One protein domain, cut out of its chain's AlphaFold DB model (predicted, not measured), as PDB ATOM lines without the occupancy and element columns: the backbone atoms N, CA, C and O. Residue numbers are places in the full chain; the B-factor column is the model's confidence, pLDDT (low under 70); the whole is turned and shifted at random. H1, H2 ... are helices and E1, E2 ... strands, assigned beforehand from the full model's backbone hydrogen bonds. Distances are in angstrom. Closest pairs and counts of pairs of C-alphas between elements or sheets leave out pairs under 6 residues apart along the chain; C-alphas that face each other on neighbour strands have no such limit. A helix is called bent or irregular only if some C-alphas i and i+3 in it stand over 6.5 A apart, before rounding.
ATOM      1  N   LEU A   3      11.004  -7.964 -81.327       79.75
ATOM      2  CA  LEU A   3      10.918  -9.207 -80.554       79.75
ATOM      3  C   LEU A   3       9.649 -10.009 -80.862       79.75
ATOM      4  O   LEU A   3       9.738 -11.204 -81.101       79.75
ATOM      5  N   GLU A   4       8.494  -9.349 -80.955       77.81
ATOM      6  CA  GLU A   4       7.226 -10.008 -81.307       77.81
ATOM      7  C   GLU A   4       7.298 -10.667 -82.690       77.81
ATOM      8  O   GLU A   4       6.853 -11.797 -82.867       77.81
ATOM      9  N   LYS A   5       7.911  -9.982 -83.671       79.88
ATOM     10  CA  LYS A   5       8.103 -10.527 -85.023       79.88
ATOM     11  C   LYS A   5       9.080 -11.709 -85.019       79.88
ATOM     12  O   LYS A   5       8.851 -12.694 -85.713       79.88
ATOM     13  N   LEU A   6      10.152 -11.638 -84.225       82.19
ATOM     14  CA  LEU A   6      11.091 -12.752 -84.038       82.19
ATOM     15  C   LEU A   6      10.410 -13.958 -83.396       82.19
ATOM     16  O   LEU A   6      10.593 -15.076 -83.868       82.19
ATOM     17  N   PHE A   7       9.596 -13.740 -82.367       80.69
ATOM     18  CA  PHE A   7       8.850 -14.801 -81.699       80.69
ATOM     19  C   PHE A   7       7.665 -15.327 -82.511       80.69
ATOM     20  O   PHE A   7       6.962 -16.208 -82.041       80.69
ATOM     21  N   GLN A   8       7.455 -14.838 -83.733       75.81
ATOM     22  CA  GLN A   8       6.412 -15.342 -84.615       75.81
ATOM     23  C   GLN A   8       6.850 -16.558 -85.436       75.81
ATOM     24  O   GLN A   8       6.057 -17.459 -85.650       75.81
ATOM     25  N   PHE A   9       8.107 -16.611 -85.880       71.75
ATOM     26  CA  PHE A   9       8.640 -17.733 -86.675       71.75
ATOM     27  C   PHE A   9      10.044 -18.165 -86.259       71.75
ATOM     28  O   PHE A   9      10.581 -19.154 -86.754       71.75
ATOM     29  N   GLY A  10      10.676 -17.409 -85.366       82.50
ATOM     30  CA  GLY A  10      12.045 -17.653 -84.931       82.50
ATOM     31  C   GLY A  10      13.058 -17.281 -85.999       82.50
ATOM     32  O   GLY A  10      14.235 -17.599 -85.843       82.50
ATOM     33  N   VAL A  11      12.602 -16.619 -87.066       87.06
ATOM     34  CA  VAL A  11      13.376 -16.150 -88.211       87.06
ATOM     35  C   VAL A  11      12.820 -14.806 -88.650       87.06
ATOM     36  O   VAL A  11      11.607 -14.649 -88.779       87.06
ATOM     37  N   LEU A  12      13.705 -13.857 -88.943       89.50
ATOM     38  CA  LEU A  12      13.368 -12.653 -89.691       89.50
ATOM     39  C   LEU A  12      14.304 -12.455 -90.883       89.50
ATOM     40  O   LEU A  12      15.518 -12.615 -90.745       89.50
ATOM     41  N   PRO A  13      13.782 -12.044 -92.050       90.31
ATOM     42  CA  PRO A  13      14.616 -11.658 -93.175       90.31
ATOM     43  C   PRO A  13      15.276 -10.310 -92.881       90.31
ATOM     44  O   PRO A  13      14.700  -9.464 -92.191       90.31
ATOM     45  N   ARG A  14      16.448 -10.048 -93.471       87.75
ATOM     46  CA  ARG A  14      17.170  -8.772 -93.298       87.75
ATOM     47  C   ARG A  14      16.276  -7.544 -93.491       87.75
ATOM     48  O   ARG A  14      16.377  -6.600 -92.714       87.75
ATOM     49  N   ASN A  15      15.386  -7.570 -94.483       86.56
ATOM     50  CA  ASN A  15      14.472  -6.464 -94.782       86.56
ATOM     51  C   ASN A  15      13.525  -6.129 -93.621       86.56
ATOM     52  O   ASN A  15      13.249  -4.956 -93.398       86.56
ATOM     53  N   ALA A  16      13.087  -7.122 -92.842       84.56
ATOM     54  CA  ALA A  16      12.189  -6.907 -91.708       84.56
ATOM     55  C   ALA A  16      12.886  -6.269 -90.493       84.56
ATOM     56  O   ALA A  16      12.209  -5.764 -89.597       84.56
ATOM     57  N   VAL A  17      14.223  -6.293 -90.460       85.25
ATOM     58  CA  VAL A  17      15.034  -5.797 -89.336       85.25
ATOM     59  C   VAL A  17      15.711  -4.457 -89.646       85.25
ATOM     60  O   VAL A  17      16.256  -3.823 -88.748       85.25
ATOM     61  N   LYS A  18      15.628  -3.971 -90.896       83.44
ATOM     62  CA  LYS A  18      16.222  -2.689 -91.321       83.44
ATOM     63  C   LYS A  18      15.816  -1.512 -90.428       83.44
ATOM     64  O   LYS A  18      16.650  -0.666 -90.141       83.44
ATOM     65  N   ASN A  19      14.578  -1.514 -89.934       84.94
ATOM     66  CA  ASN A  19      14.029  -0.428 -89.120       84.94
ATOM     67  C   ASN A  19      14.391  -0.534 -87.625       84.94
ATOM     68  O   ASN A  19      13.973   0.311 -86.841       84.94
ATOM     69  N   TYR A  20      15.139  -1.566 -87.210       86.38
ATOM     70  CA  TYR A  20      15.487  -1.823 -85.804       86.38
ATOM     71  C   TYR A  20      16.978  -2.176 -85.612       86.38
ATOM     72  O   TYR A  20      17.295  -3.239 -85.065       86.38
ATOM     73  N   PRO A  21      17.920  -1.322 -86.059       85.69
ATOM     74  CA  PRO A  21      19.348  -1.643 -86.056       85.69
ATOM     75  C   PRO A  21      19.943  -1.779 -84.646       85.69
ATOM     76  O   PRO A  21      20.722  -2.701 -84.405       85.69
ATOM     77  N   SER A  22      19.551  -0.912 -83.705       87.25
ATOM     78  CA  SER A  22      20.010  -0.948 -82.306       87.25
ATOM     79  C   SER A  22      19.558  -2.227 -81.598       87.25
ATOM     80  O   SER A  22      20.387  -3.001 -81.128       87.25
ATOM     81  N   GLY A  23      18.255  -2.519 -81.639       85.75
ATOM     82  CA  GLY A  23      17.694  -3.727 -81.031       85.75
ATOM     83  C   GLY A  23      18.270  -5.019 -81.618       85.75
ATOM     84  O   GLY A  23      18.512  -5.975 -80.884       85.75
ATOM     85  N   LEU A  24      18.554  -5.065 -82.924       87.88
ATOM     86  CA  LEU A  24      19.216  -6.225 -83.524       87.88
ATOM     87  C   LEU A  24      20.651  -6.400 -83.009       87.88
ATOM     88  O   LEU A  24      21.055  -7.532 -82.731       87.88
ATOM     89  N   LYS A  25      21.419  -5.311 -82.891       89.19
ATOM     90  CA  LYS A  25      22.804  -5.354 -82.402       89.19
ATOM     91  C   LYS A  25      22.862  -5.934 -80.988       89.19
ATOM     92  O   LYS A  25      23.675  -6.824 -80.739       89.19
ATOM     93  N   ASP A  26      21.948  -5.522 -80.116       91.12
ATOM     94  CA  ASP A  26      21.861  -6.033 -78.744       91.12
ATOM     95  C   ASP A  26      21.509  -7.524 -78.703       91.12
ATOM     96  O   ASP A  26      22.117  -8.294 -77.957       91.12
ATOM     97  N   LEU A  27      20.559  -7.962 -79.534       90.38
ATOM     98  CA  LEU A  27      20.159  -9.370 -79.624       90.38
ATOM     99  C   LEU A  27      21.282 -10.269 -80.167       90.38
ATOM    100  O   LEU A  27      21.439 -11.402 -79.702       90.38
ATOM    101  N   LEU A  28      22.070  -9.768 -81.124       91.19
ATOM    102  CA  LEU A  28      23.262 -10.448 -81.640       91.19
ATOM    103  C   LEU A  28      24.364 -10.518 -80.576       91.19
ATOM    104  O   LEU A  28      24.920 -11.592 -80.347       91.19
ATOM    105  N   HIS A  29      24.637  -9.410 -79.881       92.88
ATOM    106  CA  HIS A  29      25.640  -9.350 -78.814       92.88
ATOM    107  C   HIS A  29      25.308 -10.316 -77.669       92.88
ATOM    108  O   HIS A  29      26.158 -11.086 -77.220       92.88
ATOM    109  N   LYS A  30      24.034 -10.370 -77.261       91.88
ATOM    110  CA  LYS A  30      23.525 -11.311 -76.247       91.88
ATOM    111  C   LYS A  30      23.417 -12.760 -76.749       91.88
ATOM    112  O   LYS A  30      23.026 -13.642 -75.985       91.88
ATOM    113  N   LYS A  31      23.763 -13.041 -78.013       92.62
ATOM    114  CA  LYS A  31      23.669 -14.367 -78.658       92.62
ATOM    115  C   LYS A  31      22.253 -14.964 -78.629       92.62
ATOM    116  O   LYS A  31      22.090 -16.184 -78.683       92.62
ATOM    117  N   LEU A  32      21.228 -14.116 -78.543       91.00
ATOM    118  CA  LEU A  32      19.815 -14.507 -78.609       91.00
ATOM    119  C   LEU A  32      19.376 -14.741 -80.055       91.00
ATOM    120  O   LEU A  32      18.477 -15.538 -80.321       91.00
ATOM    121  N   VAL A  33      20.049 -14.067 -80.986       92.38
ATOM    122  CA  VAL A  33      19.851 -14.179 -82.426       92.38
ATOM    123  C   VAL A  33      21.180 -14.538 -83.089       92.38
ATOM    124  O   VAL A  33      22.241 -14.111 -82.641       92.38
ATOM    125  N   GLN A  34      21.120 -15.310 -84.170       93.69
ATOM    126  CA  GLN A  34      22.248 -15.616 -85.045       93.69
ATOM    127  C   GLN A  34      21.926 -15.227 -86.488       93.69
ATOM    128  O   GLN A  34      20.776 -15.293 -86.921       93.69
ATOM    129  N   LYS A  35      22.947 -14.838 -87.249       93.44
ATOM    130  CA  LYS A  35      22.814 -14.568 -88.683       93.44
ATOM    131  C   LYS A  35      22.910 -15.887 -89.456       93.44
ATOM    132  O   LYS A  35      23.862 -16.635 -89.264       93.44
ATOM    133  N   ALA A  36      21.956 -16.146 -90.341       91.06
ATOM    134  CA  ALA A  36      21.943 -17.294 -91.243       91.06
ATOM    135  C   ALA A  36      21.850 -16.823 -92.702       91.06
ATOM    136  O   ALA A  36      21.299 -15.758 -92.985       91.06
ATOM    137  N   SER A  37      22.393 -17.607 -93.633       90.44
ATOM    138  CA  SER A  37      22.278 -17.357 -95.074       90.44
ATOM    139  C   SER A  37      21.639 -18.561 -95.760       90.44
ATOM    140  O   SER A  37      22.057 -19.697 -95.528       90.44
ATOM    141  N   LYS A  38      20.614 -18.326 -96.583       88.50
ATOM    142  CA  LYS A  38      19.903 -19.355 -97.362       88.50
ATOM    143  C   LYS A  38      19.629 -18.823 -98.768       88.50
ATOM    144  O   LYS A  38      19.061 -17.741 -98.896       88.50
ATOM    145  N   LYS A  39      20.045 -19.559 -99.809       88.06
ATOM    146  CA  LYS A  39      19.914 -19.172-101.234       88.06
ATOM    147  C   LYS A  39      20.314 -17.697-101.497       88.06
ATOM    148  O   LYS A  39      19.569 -16.941-102.109       88.06
ATOM    149  N   GLY A  40      21.446 -17.249-100.936       87.00
ATOM    150  CA  GLY A  40      21.958 -15.872-101.082       87.00
ATOM    151  C   GLY A  40      21.236 -14.789-100.262       87.00
ATOM    152  O   GLY A  40      21.632 -13.625-100.289       87.00
ATOM    153  N   ARG A  41      20.195 -15.140 -99.497       89.81
ATOM    154  CA  ARG A  41      19.436 -14.212 -98.646       89.81
ATOM    155  C   ARG A  41      19.861 -14.336 -97.184       89.81
ATOM    156  O   ARG A  41      20.095 -15.433 -96.685       89.81
ATOM    157  N   VAL A  42      19.927 -13.196 -96.494       91.38
ATOM    158  CA  VAL A  42      20.319 -13.108 -95.080       91.38
ATOM    159  C   VAL A  42      19.094 -13.114 -94.170       91.38
ATOM    160  O   VAL A  42      18.179 -12.298 -94.337       91.38
ATOM    161  N   PHE A  43      19.147 -13.970 -93.156       92.06
ATOM    162  CA  PHE A  43      18.147 -14.135 -92.112       92.06
ATOM    163  C   PHE A  43      18.765 -13.970 -90.725       92.06
ATOM    164  O   PHE A  43      19.967 -14.148 -90.524       92.06
ATOM    165  N   TYR A  44      17.912 -13.641 -89.769       92.50
ATOM    166  CA  TYR A  44      18.219 -13.534 -88.355       92.50
ATOM    167  C   TYR A  44      17.353 -14.534 -87.610       92.50
ATOM    168  O   TYR A  44      16.132 -14.396 -87.581       92.50
ATOM    169  N   GLU A  45      17.977 -15.556 -87.045       91.88
ATOM    170  CA  GLU A  45      17.282 -16.655 -86.396       91.88
ATOM    171  C   GLU A  45      17.436 -16.604 -84.880       91.88
ATOM    172  O   GLU A  45      18.539 -16.389 -84.382       91.88
ATOM    173  N   LEU A  46      16.373 -16.907 -84.136       91.12
ATOM    174  CA  LEU A  46      16.468 -17.130 -82.695       91.12
ATOM    175  C   LEU A  46      17.367 -18.335 -82.396       91.12
ATOM    176  O   LEU A  46      17.323 -19.364 -83.079       91.12
ATOM    177  N   THR A  47      18.184 -18.219 -81.358       91.31
ATOM    178  CA  THR A  47      19.023 -19.312 -80.860       91.31
ATOM    179  C   THR A  47      18.319 -20.048 -79.721       91.31
ATOM    180  O   THR A  47      17.312 -19.592 -79.182       91.31
ATOM    181  N   LYS A  48      18.886 -21.181 -79.289       89.44
ATOM    182  CA  LYS A  48      18.397 -21.893 -78.097       89.44
ATOM    183  C   LYS A  48      18.451 -21.030 -76.827       89.44
ATOM    184  O   LYS A  48      17.663 -21.250 -75.918       89.44
ATOM    185  N   LYS A  49      19.344 -20.032 -76.767       90.50
ATOM    186  CA  LYS A  49      19.447 -19.116 -75.620       90.50
ATOM    187  C   LYS A  49      18.230 -18.208 -75.469       90.50
ATOM    188  O   LYS A  49      17.991 -17.710 -74.381       90.50
ATOM    189  N   ALA A  50      17.466 -18.000 -76.540       88.50
ATOM    190  CA  ALA A  50      16.249 -17.201 -76.505       88.50
ATOM    191  C   ALA A  50      15.003 -17.999 -76.089       88.50
ATOM    192  O   ALA A  50      13.936 -17.405 -75.976       88.50
ATOM    193  N   LEU A  51      15.115 -19.316 -75.860       85.94
ATOM    194  CA  LEU A  51      13.975 -20.155 -75.474       85.94
ATOM    195  C   LEU A  51      13.299 -19.701 -74.167       85.94
ATOM    196  O   LEU A  51      12.076 -19.617 -74.181       85.94
ATOM    197  N   PRO A  52      14.027 -19.332 -73.091       87.62
ATOM    198  CA  PRO A  52      13.385 -18.820 -71.878       87.62
ATOM    199  C   PRO A  52      12.568 -17.546 -72.133       87.62
ATOM    200  O   PRO A  52      11.435 -17.434 -71.689       87.62
ATOM    201  N   LEU A  53      13.093 -16.621 -72.943       87.06
ATOM    202  CA  LEU A  53      12.379 -15.390 -73.302       87.06
ATOM    203  C   LEU A  53      11.160 -15.672 -74.194       87.06
ATOM    204  O   LEU A  53      10.142 -14.990 -74.096       87.06
ATOM    205  N   ALA A  54      11.257 -16.675 -75.070       82.06
ATOM    206  CA  ALA A  54      10.127 -17.123 -75.876       82.06
ATOM    207  C   ALA A  54       9.019 -17.730 -74.999       82.06
ATOM    208  O   ALA A  54       7.842 -17.510 -75.278       82.06
ATOM    209  N   GLU A  55       9.387 -18.452 -73.937       81.94
ATOM    210  CA  GLU A  55       8.458 -19.010 -72.948       81.94
ATOM    211  C   GLU A  55       7.754 -17.908 -72.145       81.94
ATOM    212  O   GLU A  55       6.528 -17.910 -72.044       81.94
ATOM    213  N   GLU A  56       8.488 -16.910 -71.654       85.88
ATOM    214  CA  GLU A  56       7.888 -15.753 -70.975       85.88
ATOM    215  C   GLU A  56       6.912 -15.004 -71.889       85.88
ATOM    216  O   GLU A  56       5.782 -14.688 -71.503       85.88
ATOM    217  N   TYR A  57       7.314 -14.769 -73.141       83.56
ATOM    218  CA  TYR A  57       6.461 -14.114 -74.127       83.56
ATOM    219  C   TYR A  57       5.197 -14.932 -74.437       83.56
ATOM    220  O   TYR A  57       4.102 -14.373 -74.551       83.56
ATOM    221  N   ARG A  58       5.321 -16.261 -74.513       77.81
ATOM    222  CA  ARG A  58       4.198 -17.193 -74.691       77.81
ATOM    223  C   ARG A  58       3.191 -17.082 -73.550       77.81
ATOM    224  O   ARG A  58       1.996 -16.932 -73.811       77.81
ATOM    225  N   LEU A  59       3.662 -17.129 -72.303       79.06
ATOM    226  CA  LEU A  59       2.810 -17.005 -71.117       79.06
ATOM    227  C   LEU A  59       2.098 -15.649 -71.092       79.06
ATOM    228  O   LEU A  59       0.887 -15.592 -70.882       79.06
ATOM    229  N   MET A  60       2.811 -14.566 -71.401       83.94
ATOM    230  CA  MET A  60       2.229 -13.225 -71.495       83.94
ATOM    231  C   MET A  60       1.087 -13.160 -72.521       83.94
ATOM    232  O   MET A  60       0.003 -12.655 -72.213       83.94
ATOM    233  N   LEU A  61       1.300 -13.691 -73.732       78.06
ATOM    234  CA  LEU A  61       0.265 -13.736 -74.768       78.06
ATOM    235  C   LEU A  61      -0.940 -14.569 -74.326       78.06
ATOM    236  O   LEU A  61      -2.082 -14.170 -74.570       78.06
ATOM    237  N   PHE A  62      -0.702 -15.696 -73.655       76.12
ATOM    238  CA  PHE A  62      -1.769 -16.523 -73.110       76.12
ATOM    239  C   PHE A  62      -2.598 -15.770 -72.065       76.12
ATOM    240  O   PHE A  62      -3.821 -15.719 -72.185       76.12
ATOM    241  N   HIS A  63      -1.960 -15.125 -71.085       78.81
ATOM    242  CA  HIS A  63      -2.664 -14.352 -70.061       78.81
ATOM    243  C   HIS A  63      -3.473 -13.203 -70.666       78.81
ATOM    244  O   HIS A  63      -4.647 -13.034 -70.332       78.81
ATOM    245  N   LYS A  64      -2.888 -12.466 -71.615       81.25
ATOM    246  CA  LYS A  64      -3.583 -11.398 -72.346       81.25
ATOM    247  C   LYS A  64      -4.816 -11.923 -73.079       81.25
ATOM    248  O   LYS A  64      -5.881 -11.315 -73.024       81.25
ATOM    249  N   THR A  65      -4.675 -13.069 -73.731       74.81
ATOM    250  CA  THR A  65      -5.770 -13.738 -74.438       74.81
ATOM    251  C   THR A  65      -6.857 -14.176 -73.467       74.81
ATOM    252  O   THR A  65      -8.021 -13.880 -73.707       74.81
ATOM    253  N   LYS A  66      -6.490 -14.816 -72.349       74.81
ATOM    254  CA  LYS A  66      -7.418 -15.258 -71.301       74.81
ATOM    255  C   LYS A  66      -8.278 -14.098 -70.792       74.81
ATOM    256  O   LYS A  66      -9.500 -14.225 -70.752       74.81
ATOM    257  N   LEU A  67      -7.644 -12.967 -70.480       80.06
ATOM    258  CA  LEU A  67      -8.333 -11.737 -70.082       80.06
ATOM    259  C   LEU A  67      -9.287 -11.251 -71.177       80.06
ATOM    260  O   LEU A  67     -10.440 -10.927 -70.906       80.06
ATOM    261  N   GLN A  68      -8.844 -11.256 -72.433       76.62
ATOM    262  CA  GLN A  68      -9.673 -10.816 -73.549       76.62
ATOM    263  C   GLN A  68     -10.920 -11.694 -73.738       76.62
ATOM    264  O   GLN A  68     -11.986 -11.163 -74.044       76.62
ATOM    265  N   VAL A  69     -10.833 -13.007 -73.488       72.12
ATOM    266  CA  VAL A  69     -12.003 -13.905 -73.530       72.12
ATOM    267  C   VAL A  69     -13.011 -13.561 -72.443       72.12
ATOM    268  O   VAL A  69     -14.210 -13.550 -72.707       72.12
ATOM    269  N   GLN A  70     -12.526 -13.283 -71.230       73.69
ATOM    270  CA  GLN A  70     -13.375 -12.915 -70.095       73.69
ATOM    271  C   GLN A  70     -14.125 -11.607 -70.364       73.69
ATOM    272  O   GLN A  70     -15.295 -11.492 -70.015       73.69
ATOM    273  N   LEU A  71     -13.473 -10.655 -71.036       79.88
ATOM    274  CA  LEU A  71     -14.067  -9.370 -71.408       79.88
ATOM    275  C   LEU A  71     -14.972  -9.454 -72.651       79.88
ATOM    276  O   LEU A  71     -15.897  -8.661 -72.786       79.88
ATOM    277  N   THR A  72     -14.718 -10.392 -73.573       70.25
ATOM    278  CA  THR A  72     -15.470 -10.545 -74.835       70.25
ATOM    279  C   THR A  72     -15.821 -12.015 -75.132       70.25
ATOM    280  O   THR A  72     -15.237 -12.649 -76.019       70.25
ATOM    281  N   PRO A  73     -16.819 -12.587 -74.432       60.62
ATOM    282  CA  PRO A  73     -17.098 -14.028 -74.441       60.62
ATOM    283  C   PRO A  73     -17.630 -14.611 -75.768       60.62
ATOM    284  O   PRO A  73     -17.770 -15.836 -75.870       60.62
ATOM    285  N   HIS A  74     -17.922 -13.780 -76.780       57.28
ATOM    286  CA  HIS A  74     -18.510 -14.190 -78.067       57.28
ATOM    287  C   HIS A  74     -17.510 -14.456 -79.200       57.28
ATOM    288  O   HIS A  74     -17.892 -14.988 -80.245       57.28
ATOM    289  N   ALA A  75     -16.227 -14.153 -79.024       59.00
ATOM    290  CA  ALA A  75     -15.242 -14.468 -80.050       59.00
ATOM    291  C   ALA A  75     -14.877 -15.963 -79.987       59.00
ATOM    292  O   ALA A  75     -14.068 -16.399 -79.169       59.00
ATOM    293  N   LYS A  76     -15.486 -16.757 -80.882       58.66
ATOM    294  CA  LYS A  76     -15.261 -18.210 -81.046       58.66
ATOM    295  C   LYS A  76     -13.772 -18.600 -81.061       58.66
ATOM    296  O   LYS A  76     -13.418 -19.648 -80.534       58.66
ATOM    297  N   PHE A  77     -12.909 -17.730 -81.595       62.28
ATOM    298  CA  PHE A  77     -11.450 -17.894 -81.614       62.28
ATOM    299  C   PHE A  77     -10.840 -18.068 -80.213       62.28
ATOM    300  O   PHE A  77      -9.933 -18.868 -80.016       62.28
ATOM    301  N   TYR A  78     -11.358 -17.340 -79.226       56.53
ATOM    302  CA  TYR A  78     -10.775 -17.251 -77.895       56.53
ATOM    303  C   TYR A  78     -11.199 -18.387 -76.956       56.53
ATOM    304  O   TYR A  78     -10.402 -18.812 -76.123       56.53
ATOM    305  N   ARG A  79     -12.411 -18.939 -77.116       54.44
ATOM    306  CA  ARG A  79     -12.861 -20.106 -76.331       54.44
ATOM    307  C   ARG A  79     -12.023 -21.358 -76.610       54.44
ATOM    308  O   ARG A  79     -11.769 -22.117 -75.683       54.44
ATOM    309  N   ALA A  80     -11.536 -21.533 -77.842       55.78
ATOM    310  CA  ALA A  80     -10.634 -22.633 -78.194       55.78
ATOM    311  C   ALA A  80      -9.274 -22.548 -77.470       55.78
ATOM    312  O   ALA A  80      -8.652 -23.571 -77.224       55.78
ATOM    313  N   LEU A  81      -8.836 -21.347 -77.068       56.38
ATOM    314  CA  LEU A  81      -7.531 -21.106 -76.435       56.38
ATOM    315  C   LEU A  81      -7.512 -21.381 -74.918       56.38
ATOM    316  O   LEU A  81      -6.439 -21.365 -74.319       56.38
ATOM    317  N   LEU A  82      -8.671 -21.612 -74.284       53.59
ATOM    318  CA  LEU A  82      -8.799 -21.750 -72.824       53.59
ATOM    319  C   LEU A  82      -8.543 -23.170 -72.277       53.59
ATOM    320  O   LEU A  82      -8.413 -23.308 -71.064       53.59
ATOM    321  N   GLY A  83      -8.466 -24.202 -73.126       50.38
ATOM    322  CA  GLY A  83      -8.255 -25.598 -72.698       50.38
ATOM    323  C   GLY A  83      -6.923 -26.184 -73.168       50.38
ATOM    324  O   GLY A  83      -6.126 -26.666 -72.371       50.38
ATOM    325  N   GLU A  84      -6.647 -26.074 -74.466       51.41
ATOM    326  CA  GLU A  84      -5.378 -26.414 -75.101       51.41
ATOM    327  C   GLU A  84      -5.198 -25.442 -76.269       51.41
ATOM    328  O   GLU A  84      -6.136 -25.221 -77.029       51.41
ATOM    329  N   LEU A  85      -4.017 -24.850 -76.440       49.19
ATOM    330  CA  LEU A  85      -3.712 -23.966 -77.568       49.19
ATOM    331  C   LEU A  85      -3.513 -24.823 -78.839       49.19
ATOM    332  O   LEU A  85      -2.426 -24.894 -79.400       49.19
ATOM    333  N   ARG A  86      -4.552 -25.554 -79.262       47.78
ATOM    334  CA  ARG A  86      -4.595 -26.222 -80.567       47.78
ATOM    335  C   ARG A  86      -5.147 -25.229 -81.569       47.78
ATOM    336  O   ARG A  86      -6.257 -24.713 -81.392       47.78
ATOM    337  N   PHE A  87      -4.379 -24.929 -82.608       50.97
ATOM    338  CA  PHE A  87      -4.855 -24.048 -83.661       50.97
ATOM    339  C   PHE A  87      -5.902 -24.803 -84.473       50.97
ATOM    340  O   PHE A  87      -5.592 -25.561 -85.374       50.97
ATOM    341  N   LEU A  88      -7.184 -24.601 -84.158       43.00
ATOM    342  CA  LEU A  88      -8.269 -25.108 -85.007       43.00
ATOM    343  C   LEU A  88      -8.425 -24.286 -86.300       43.00
ATOM    344  O   LEU A  88      -9.224 -24.643 -87.160       43.00
ATOM    345  N   ASN A  89      -7.681 -23.182 -86.457       51.88
ATOM    346  CA  ASN A  89      -7.678 -22.408 -87.695       51.88
ATOM    347  C   ASN A  89      -6.370 -21.631 -87.919       51.88
ATOM    348  O   ASN A  89      -6.265 -20.439 -87.612       51.88
ATOM    349  N   ASP A  90      -5.400 -22.294 -88.539       55.97
ATOM    350  CA  ASP A  90      -4.104 -21.755 -88.977       55.97
ATOM    351  C   ASP A  90      -4.238 -20.558 -89.933       55.97
ATOM    352  O   ASP A  90      -3.288 -19.799 -90.133       55.97
ATOM    353  N   LYS A  91      -5.420 -20.387 -90.539       58.59
ATOM    354  CA  LYS A  91      -5.726 -19.308 -91.485       58.59
ATOM    355  C   LYS A  91      -6.221 -18.036 -90.790       58.59
ATOM    356  O   LYS A  91      -6.373 -17.010 -91.448       58.59
ATOM    357  N   HIS A  92      -6.477 -18.064 -89.478       65.19
ATOM    358  CA  HIS A  92      -6.910 -16.873 -88.751       65.19
ATOM    359  C   HIS A  92      -5.728 -15.900 -88.538       65.19
ATOM    360  O   HIS A  92      -4.696 -16.314 -88.008       65.19
ATOM    361  N   PRO A  93      -5.851 -14.591 -88.836       66.50
ATOM    362  CA  PRO A  93      -4.736 -13.640 -88.713       66.50
ATOM    363  C   PRO A  93      -4.116 -13.559 -87.311       66.50
ATOM    364  O   PRO A  93      -2.924 -13.298 -87.165       66.50
ATOM    365  N   LEU A  94      -4.907 -13.801 -86.259       65.62
ATOM    366  CA  LEU A  94      -4.389 -13.847 -84.888       65.62
ATOM    367  C   LEU A  94      -3.570 -15.112 -84.601       65.62
ATOM    368  O   LEU A  94      -2.676 -15.035 -83.766       65.62
ATOM    369  N   ALA A  95      -3.821 -16.229 -85.294       65.62
ATOM    370  CA  ALA A  95      -3.051 -17.469 -85.151       65.62
ATOM    371  C   ALA A  95      -1.594 -17.288 -85.591       65.62
ATOM    372  O   ALA A  95      -0.684 -17.862 -84.998       65.62
ATOM    373  N   LEU A  96      -1.358 -16.394 -86.557       66.00
ATOM    374  CA  LEU A  96      -0.019 -16.051 -87.027       66.00
ATOM    375  C   LEU A  96       0.889 -15.581 -85.881       66.00
ATOM    376  O   LEU A  96       2.063 -15.928 -85.872       66.00
ATOM    377  N   LYS A  97       0.361 -14.861 -84.878       66.56
ATOM    378  CA  LYS A  97       1.135 -14.372 -83.714       66.56
ATOM    379  C   LYS A  97       1.674 -15.490 -82.819       66.56
ATOM    380  O   LYS A  97       2.565 -15.248 -82.012       66.56
ATOM    381  N   TYR A  98       1.139 -16.690 -82.981       62.78
ATOM    382  CA  TYR A  98       1.467 -17.871 -82.203       62.78
ATOM    383  C   TYR A  98       2.107 -18.966 -83.063       62.78
ATOM    384  O   TYR A  98       2.227 -20.106 -82.638       62.78
ATOM    385  N   GLN A  99       2.526 -18.655 -84.287       64.56
ATOM    386  CA  GLN A  99       2.949 -19.670 -85.253       64.56
ATOM    387  C   GLN A  99       4.292 -20.328 -84.888       64.56
ATOM    388  O   GLN A  99       4.462 -21.530 -85.099       64.56
ATOM    389  N   LEU A 100       5.209 -19.584 -84.256       60.00
ATOM    390  CA  LEU A 100       6.400 -20.119 -83.581       60.00
ATOM    391  C   LEU A 100       5.978 -21.058 -82.463       60.00
ATOM    392  O   LEU A 100       6.638 -22.062 -82.234       60.00
ATOM    393  N   LEU A 101       4.900 -20.680 -81.780       56.97
ATOM    394  CA  LEU A 101       4.362 -21.332 -80.605       56.97
ATOM    395  C   LEU A 101       3.509 -22.556 -80.938       56.97
ATOM    396  O   LEU A 101       3.052 -23.147 -79.981       56.97
ATOM    397  N   GLY A 102       3.321 -22.934 -82.218       53.34
ATOM    398  CA  GLY A 102       2.720 -24.193 -82.706       53.34
ATOM    399  C   GLY A 102       1.476 -24.728 -81.965       53.34
ATOM    400  O   GLY A 102       0.901 -24.063 -81.123       53.34
ATOM    401  N   ASP A 103       1.014 -25.942 -82.283       51.81
ATOM    402  CA  ASP A 103      -0.081 -26.626 -81.557       51.81
ATOM    403  C   ASP A 103       0.318 -26.971 -80.114       51.81
ATOM    404  O   ASP A 103       0.669 -28.118 -79.826       51.81
ATOM    405  N   TRP A 104       0.438 -25.999 -79.211       57.66
ATOM    406  CA  TRP A 104       1.086 -26.248 -77.925       57.66
ATOM    407  C   TRP A 104       0.108 -26.208 -76.765       57.66
ATOM    408  O   TRP A 104      -0.495 -25.197 -76.412       57.66
ATOM    409  N   GLN A 105       0.030 -27.356 -76.104       54.97
ATOM    410  CA  GLN A 105      -0.525 -27.490 -74.771       54.97
ATOM    411  C   GLN A 105       0.249 -26.568 -73.824       54.97
ATOM    412  O   GLN A 105       1.463 -26.689 -73.670       54.97
ATOM    413  N   LEU A 106      -0.463 -25.646 -73.174       57.56
ATOM    414  CA  LEU A 106       0.126 -24.640 -72.285       57.56
ATOM    415  C   LEU A 106       0.929 -25.231 -71.125       57.56
ATOM    416  O   LEU A 106       1.792 -24.549 -70.575       57.56
ATOM    417  N   THR A 107       0.634 -26.484 -70.787       60.97
ATOM    418  CA  THR A 107       1.215 -27.266 -69.697       60.97
ATOM    419  C   THR A 107       2.654 -27.710 -69.953       60.97
ATOM    420  O   THR A 107       3.293 -28.198 -69.025       60.97
ATOM    421  N   ARG A 108       3.185 -27.561 -71.176       69.69
ATOM    422  CA  ARG A 108       4.556 -27.967 -71.521       69.69
ATOM    423  C   ARG A 108       5.422 -26.756 -71.903       69.69
ATOM    424  O   ARG A 108       4.938 -25.886 -72.628       69.69
ATOM    425  N   PRO A 109       6.692 -26.702 -71.458       71.44
ATOM    426  CA  PRO A 109       7.602 -25.604 -71.785       71.44
ATOM    427  C   PRO A 109       8.045 -25.640 -73.256       71.44
ATOM    428  O   PRO A 109       8.046 -26.704 -73.884       71.44
ATOM    429  N   VAL A 110       8.494 -24.495 -73.793       75.00
ATOM    430  CA  VAL A 110       9.124 -24.446 -75.126       75.00
ATOM    431  C   VAL A 110      10.400 -25.302 -75.171       75.00
ATOM    432  O   VAL A 110      11.328 -25.113 -74.383       75.00
ATOM    433  N   VAL A 111      10.503 -26.193 -76.160       82.06
ATOM    434  CA  VAL A 111      11.661 -27.070 -76.394       82.06
ATOM    435  C   VAL A 111      12.429 -26.719 -77.683       82.06
ATOM    436  O   VAL A 111      11.880 -26.153 -78.625       82.06
ATOM    437  N   PRO A 112      13.718 -27.089 -77.817       84.75
ATOM    438  CA  PRO A 112      14.510 -26.747 -79.004       84.75
ATOM    439  C   PRO A 112      13.989 -27.304 -80.340       84.75
ATOM    440  O   PRO A 112      14.222 -26.693 -81.384       84.75
ATOM    441  N   SER A 113      13.334 -28.470 -80.343       81.94
ATOM    442  CA  SER A 113      12.777 -29.094 -81.558       81.94
ATOM    443  C   SER A 113      11.682 -28.238 -82.190       81.94
ATOM    444  O   SER A 113      11.593 -28.140 -83.412       81.94
ATOM    445  N   GLN A 114      10.910 -27.547 -81.362       77.50
ATOM    446  CA  GLN A 114       9.857 -26.639 -81.783       77.50
ATOM    447  C   GLN A 114      10.407 -25.411 -82.506       77.50
ATOM    448  O   GLN A 114       9.950 -25.074 -83.596       77.50
ATOM    449  N   LEU A 115      11.451 -24.792 -81.948       81.50
ATOM    450  CA  LEU A 115      12.144 -23.692 -82.610       81.50
ATOM    451  C   LEU A 115      12.695 -24.131 -83.976       81.50
ATOM    452  O   LEU A 115      12.608 -23.379 -84.942       81.50
ATOM    453  N   LYS A 116      13.226 -25.356 -84.092       83.75
ATOM    454  CA  LYS A 116      13.660 -25.899 -85.392       83.75
ATOM    455  C   LYS A 116      12.491 -26.029 -86.372       83.75
ATOM    456  O   LYS A 116      12.632 -25.610 -87.518       83.75
ATOM    457  N   LEU A 117      11.355 -26.570 -85.931       80.69
ATOM    458  CA  LEU A 117      10.169 -26.754 -86.770       80.69
ATOM    459  C   LEU A 117       9.604 -25.415 -87.265       80.69
ATOM    460  O   LEU A 117       9.301 -25.285 -88.450       80.69
ATOM    461  N   ALA A 118       9.514 -24.410 -86.391       79.12
ATOM    462  CA  ALA A 118       9.042 -23.073 -86.747       79.12
ATOM    463  C   ALA A 118       9.911 -22.424 -87.837       79.12
ATOM    464  O   ALA A 118       9.391 -21.929 -88.840       79.12
ATOM    465  N   LYS A 119      11.241 -22.518 -87.695       84.44
ATOM    466  CA  LYS A 119      12.191 -22.056 -88.718       84.44
ATOM    467  C   LYS A 119      12.003 -22.791 -90.044       84.44
ATOM    468  O   LYS A 119      12.034 -22.173 -91.103       84.44
ATOM    469  N   LEU A 120      11.811 -24.109 -89.988       83.38
ATOM    470  CA  LEU A 120      11.642 -24.952 -91.171       83.38
ATOM    471  C   LEU A 120      10.372 -24.560 -91.937       83.38
ATOM    472  O   LEU A 120      10.451 -24.290 -93.133       83.38
ATOM    473  N   ARG A 121       9.241 -24.398 -91.235       80.56
ATOM    474  CA  ARG A 121       7.977 -23.903 -91.809       80.56
ATOM    475  C   ARG A 121       8.138 -22.530 -92.459       80.56
ATOM    476  O   ARG A 121       7.649 -22.324 -93.567       80.56
ATOM    477  N   TYR A 122       8.861 -21.615 -91.812       84.12
ATOM    478  CA  TYR A 122       9.148 -20.301 -92.387       84.12
ATOM    479  C   TYR A 122       9.913 -20.417 -93.711       84.12
ATOM    480  O   TYR A 122       9.523 -19.823 -94.712       84.12
ATOM    481  N   TYR A 123      10.977 -21.222 -93.753       84.69
ATOM    482  CA  TYR A 123      11.748 -21.401 -94.982       84.69
ATOM    483  C   TYR A 123      10.959 -22.107 -96.093       84.69
ATOM    484  O   TYR A 123      11.123 -21.732 -97.254       84.69
ATOM    485  N   GLN A 124      10.073 -23.054 -95.759       84.44
ATOM    486  CA  GLN A 124       9.153 -23.672 -96.724       84.44
ATOM    487  C   GLN A 124       8.212 -22.627 -97.330       84.44
ATOM    488  O   GLN A 124       8.131 -22.522 -98.547       84.44
ATOM    489  N   GLN A 125       7.579 -21.789 -96.500       81.81
ATOM    490  CA  GLN A 125       6.690 -20.713 -96.968       81.81
ATOM    491  C   GLN A 125       7.393 -19.696 -97.877       81.81
ATOM    492  O   GLN A 125       6.752 -19.048 -98.697       81.81
ATOM    493  N   GLN A 126       8.707 -19.534 -97.727       83.06
ATOM    494  CA  GLN A 126       9.514 -18.627 -98.544       83.06
ATOM    495  C   GLN A 126      10.149 -19.310 -99.773       83.06
ATOM    496  O   GLN A 126      10.917 -18.656-100.481       83.06
ATOM    497  N   ASN A 127       9.866 -20.596-100.030       85.44
ATOM    498  CA  ASN A 127      10.488 -21.412-101.086       85.44
ATOM    499  C   ASN A 127      12.031 -21.471-100.990       85.44
ATOM    500  O   ASN A 127      12.761 -21.485-101.987       85.44
TER     501      ASN A 127
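Overview. This is residues 3 to 127 of the 129 residues of an uncharacterized protein of Deltaproteobacteria bacterium RIFCSPLOWO2_02_FULL_40_36 (UniProt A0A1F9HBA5). Look first at one end of the model, where a small sheet of three strands, E1, E3 and E2, has the helices H1, H3 and H7 on it and the short H2 beside its strands; from there the long helix H4 runs away as an arm that makes much of the length. At the far end of H4 the chain folds back into H5, and residues 83 to 94, H6 and residues 99 to 111 then lead back to H7. You have 125 printed residues, with seven named helices and three named strands in the order H1 E1 H2 H3 E2 E3 H4 H5 H6 H7; the class is mostly helix. The sheet, in the order E1 E3 E2, is antiparallel throughout. The whole is compact by its radius of gyration of the C-alphas, 15.3 A, though elongated in outline, with spans of 45 by 30 by 28 A.

Along the chain. Find the sheet in E1, residues 11 to 13, E2, residues 33 to 38 and 15.8 A long, and E3, residues 41 to 46 and 16.5 A long. H1, residues 3 to 9, begins at C-alpha 3 at (10.918, -9.207, -80.554) and is 10.7 A long; it is neither bent nor irregular, but only just: C-alphas 6 and 9 are 6.1 A apart. H2 is residues 14 to 17, and H3 is residues 21 to 29, 12.3 A long. H4, residues 48 to 71, runs from C-alpha 48 at (18.397, -21.893, -78.097) for 35.4 A and is irregular, with C-alphas 49 and 52 standing 7.1 A apart. H5 is residues 76 to 82, H6 residues 95 to 98. H7, residues 112 to 125, is 20.5 A long and ends at C-alpha 125 at (6.690, -20.713, -96.968).

Arrangement. Start at the inner strand E3. E2 and E3 form a hairpin, antiparallel at 148 degrees; look for N 36 and O 43, within hydrogen-bond range at 2.8 A. E1 and E3 are antiparallel at 151 degrees, with N 12 and O 44 at 2.8 A. E1, H2 with H3, and E2 make a split strand-helix-strand unit, two strands running the same way with E3 between them, and its crossover is right-handed. H1 and H3 are on the same face of the sheet. H1 stands up from the sheet at a height of 6.8 A, only just over E1, on which 3 of its C-alphas fall. H3 stands up too, over E2 at a height of 9.4 A. H2 is only just at the sheet's level, at a height of 3.5 A. H7 on one face of the sheet makes two layers, one of strands and one of helix; its closest C-alpha to E1 is Lys 119, 6.0 A from that of Val 11. H1 touches H6, with the closest C-alphas, Gln 8 and Lys 97, 5.4 A apart. H4 and H7 only just touch, with 3 pairs of C-alphas within 8 A, and only at their ends, about perpendicular at 79 degrees; C-alphas 48 and 112 are closest, 6.3 A apart. With residues 65 to 69 alone, H4 touches H5, opposite ways at a steep tilt of 58 degrees; C-alphas 69 and 78 are closest, 5.6 A apart. In H3 and H7 every O i to N i+4 pair is within hydrogen-bond range; H1 has 2 of 3, H4 18 of 20, and H5 0 of 3 with 2 of its 4 O i to N i+3 pairs within range, while H2 and H6 are too short for an i+4 pair.

Size, cuts and confidence. The two C-alphas farthest apart are those of Gly 40 and Pro 73, 47.3 A. Residues 71 to 76, of which 71 belongs to H4 and 76 to H5, stand free. The printed part has no cut. The links H5 to H6 and H6 to H7 are long, with 12 and 13 residues. Mean pLDDT of the printed part is 76.7, and residues 73 to 108 are under 70.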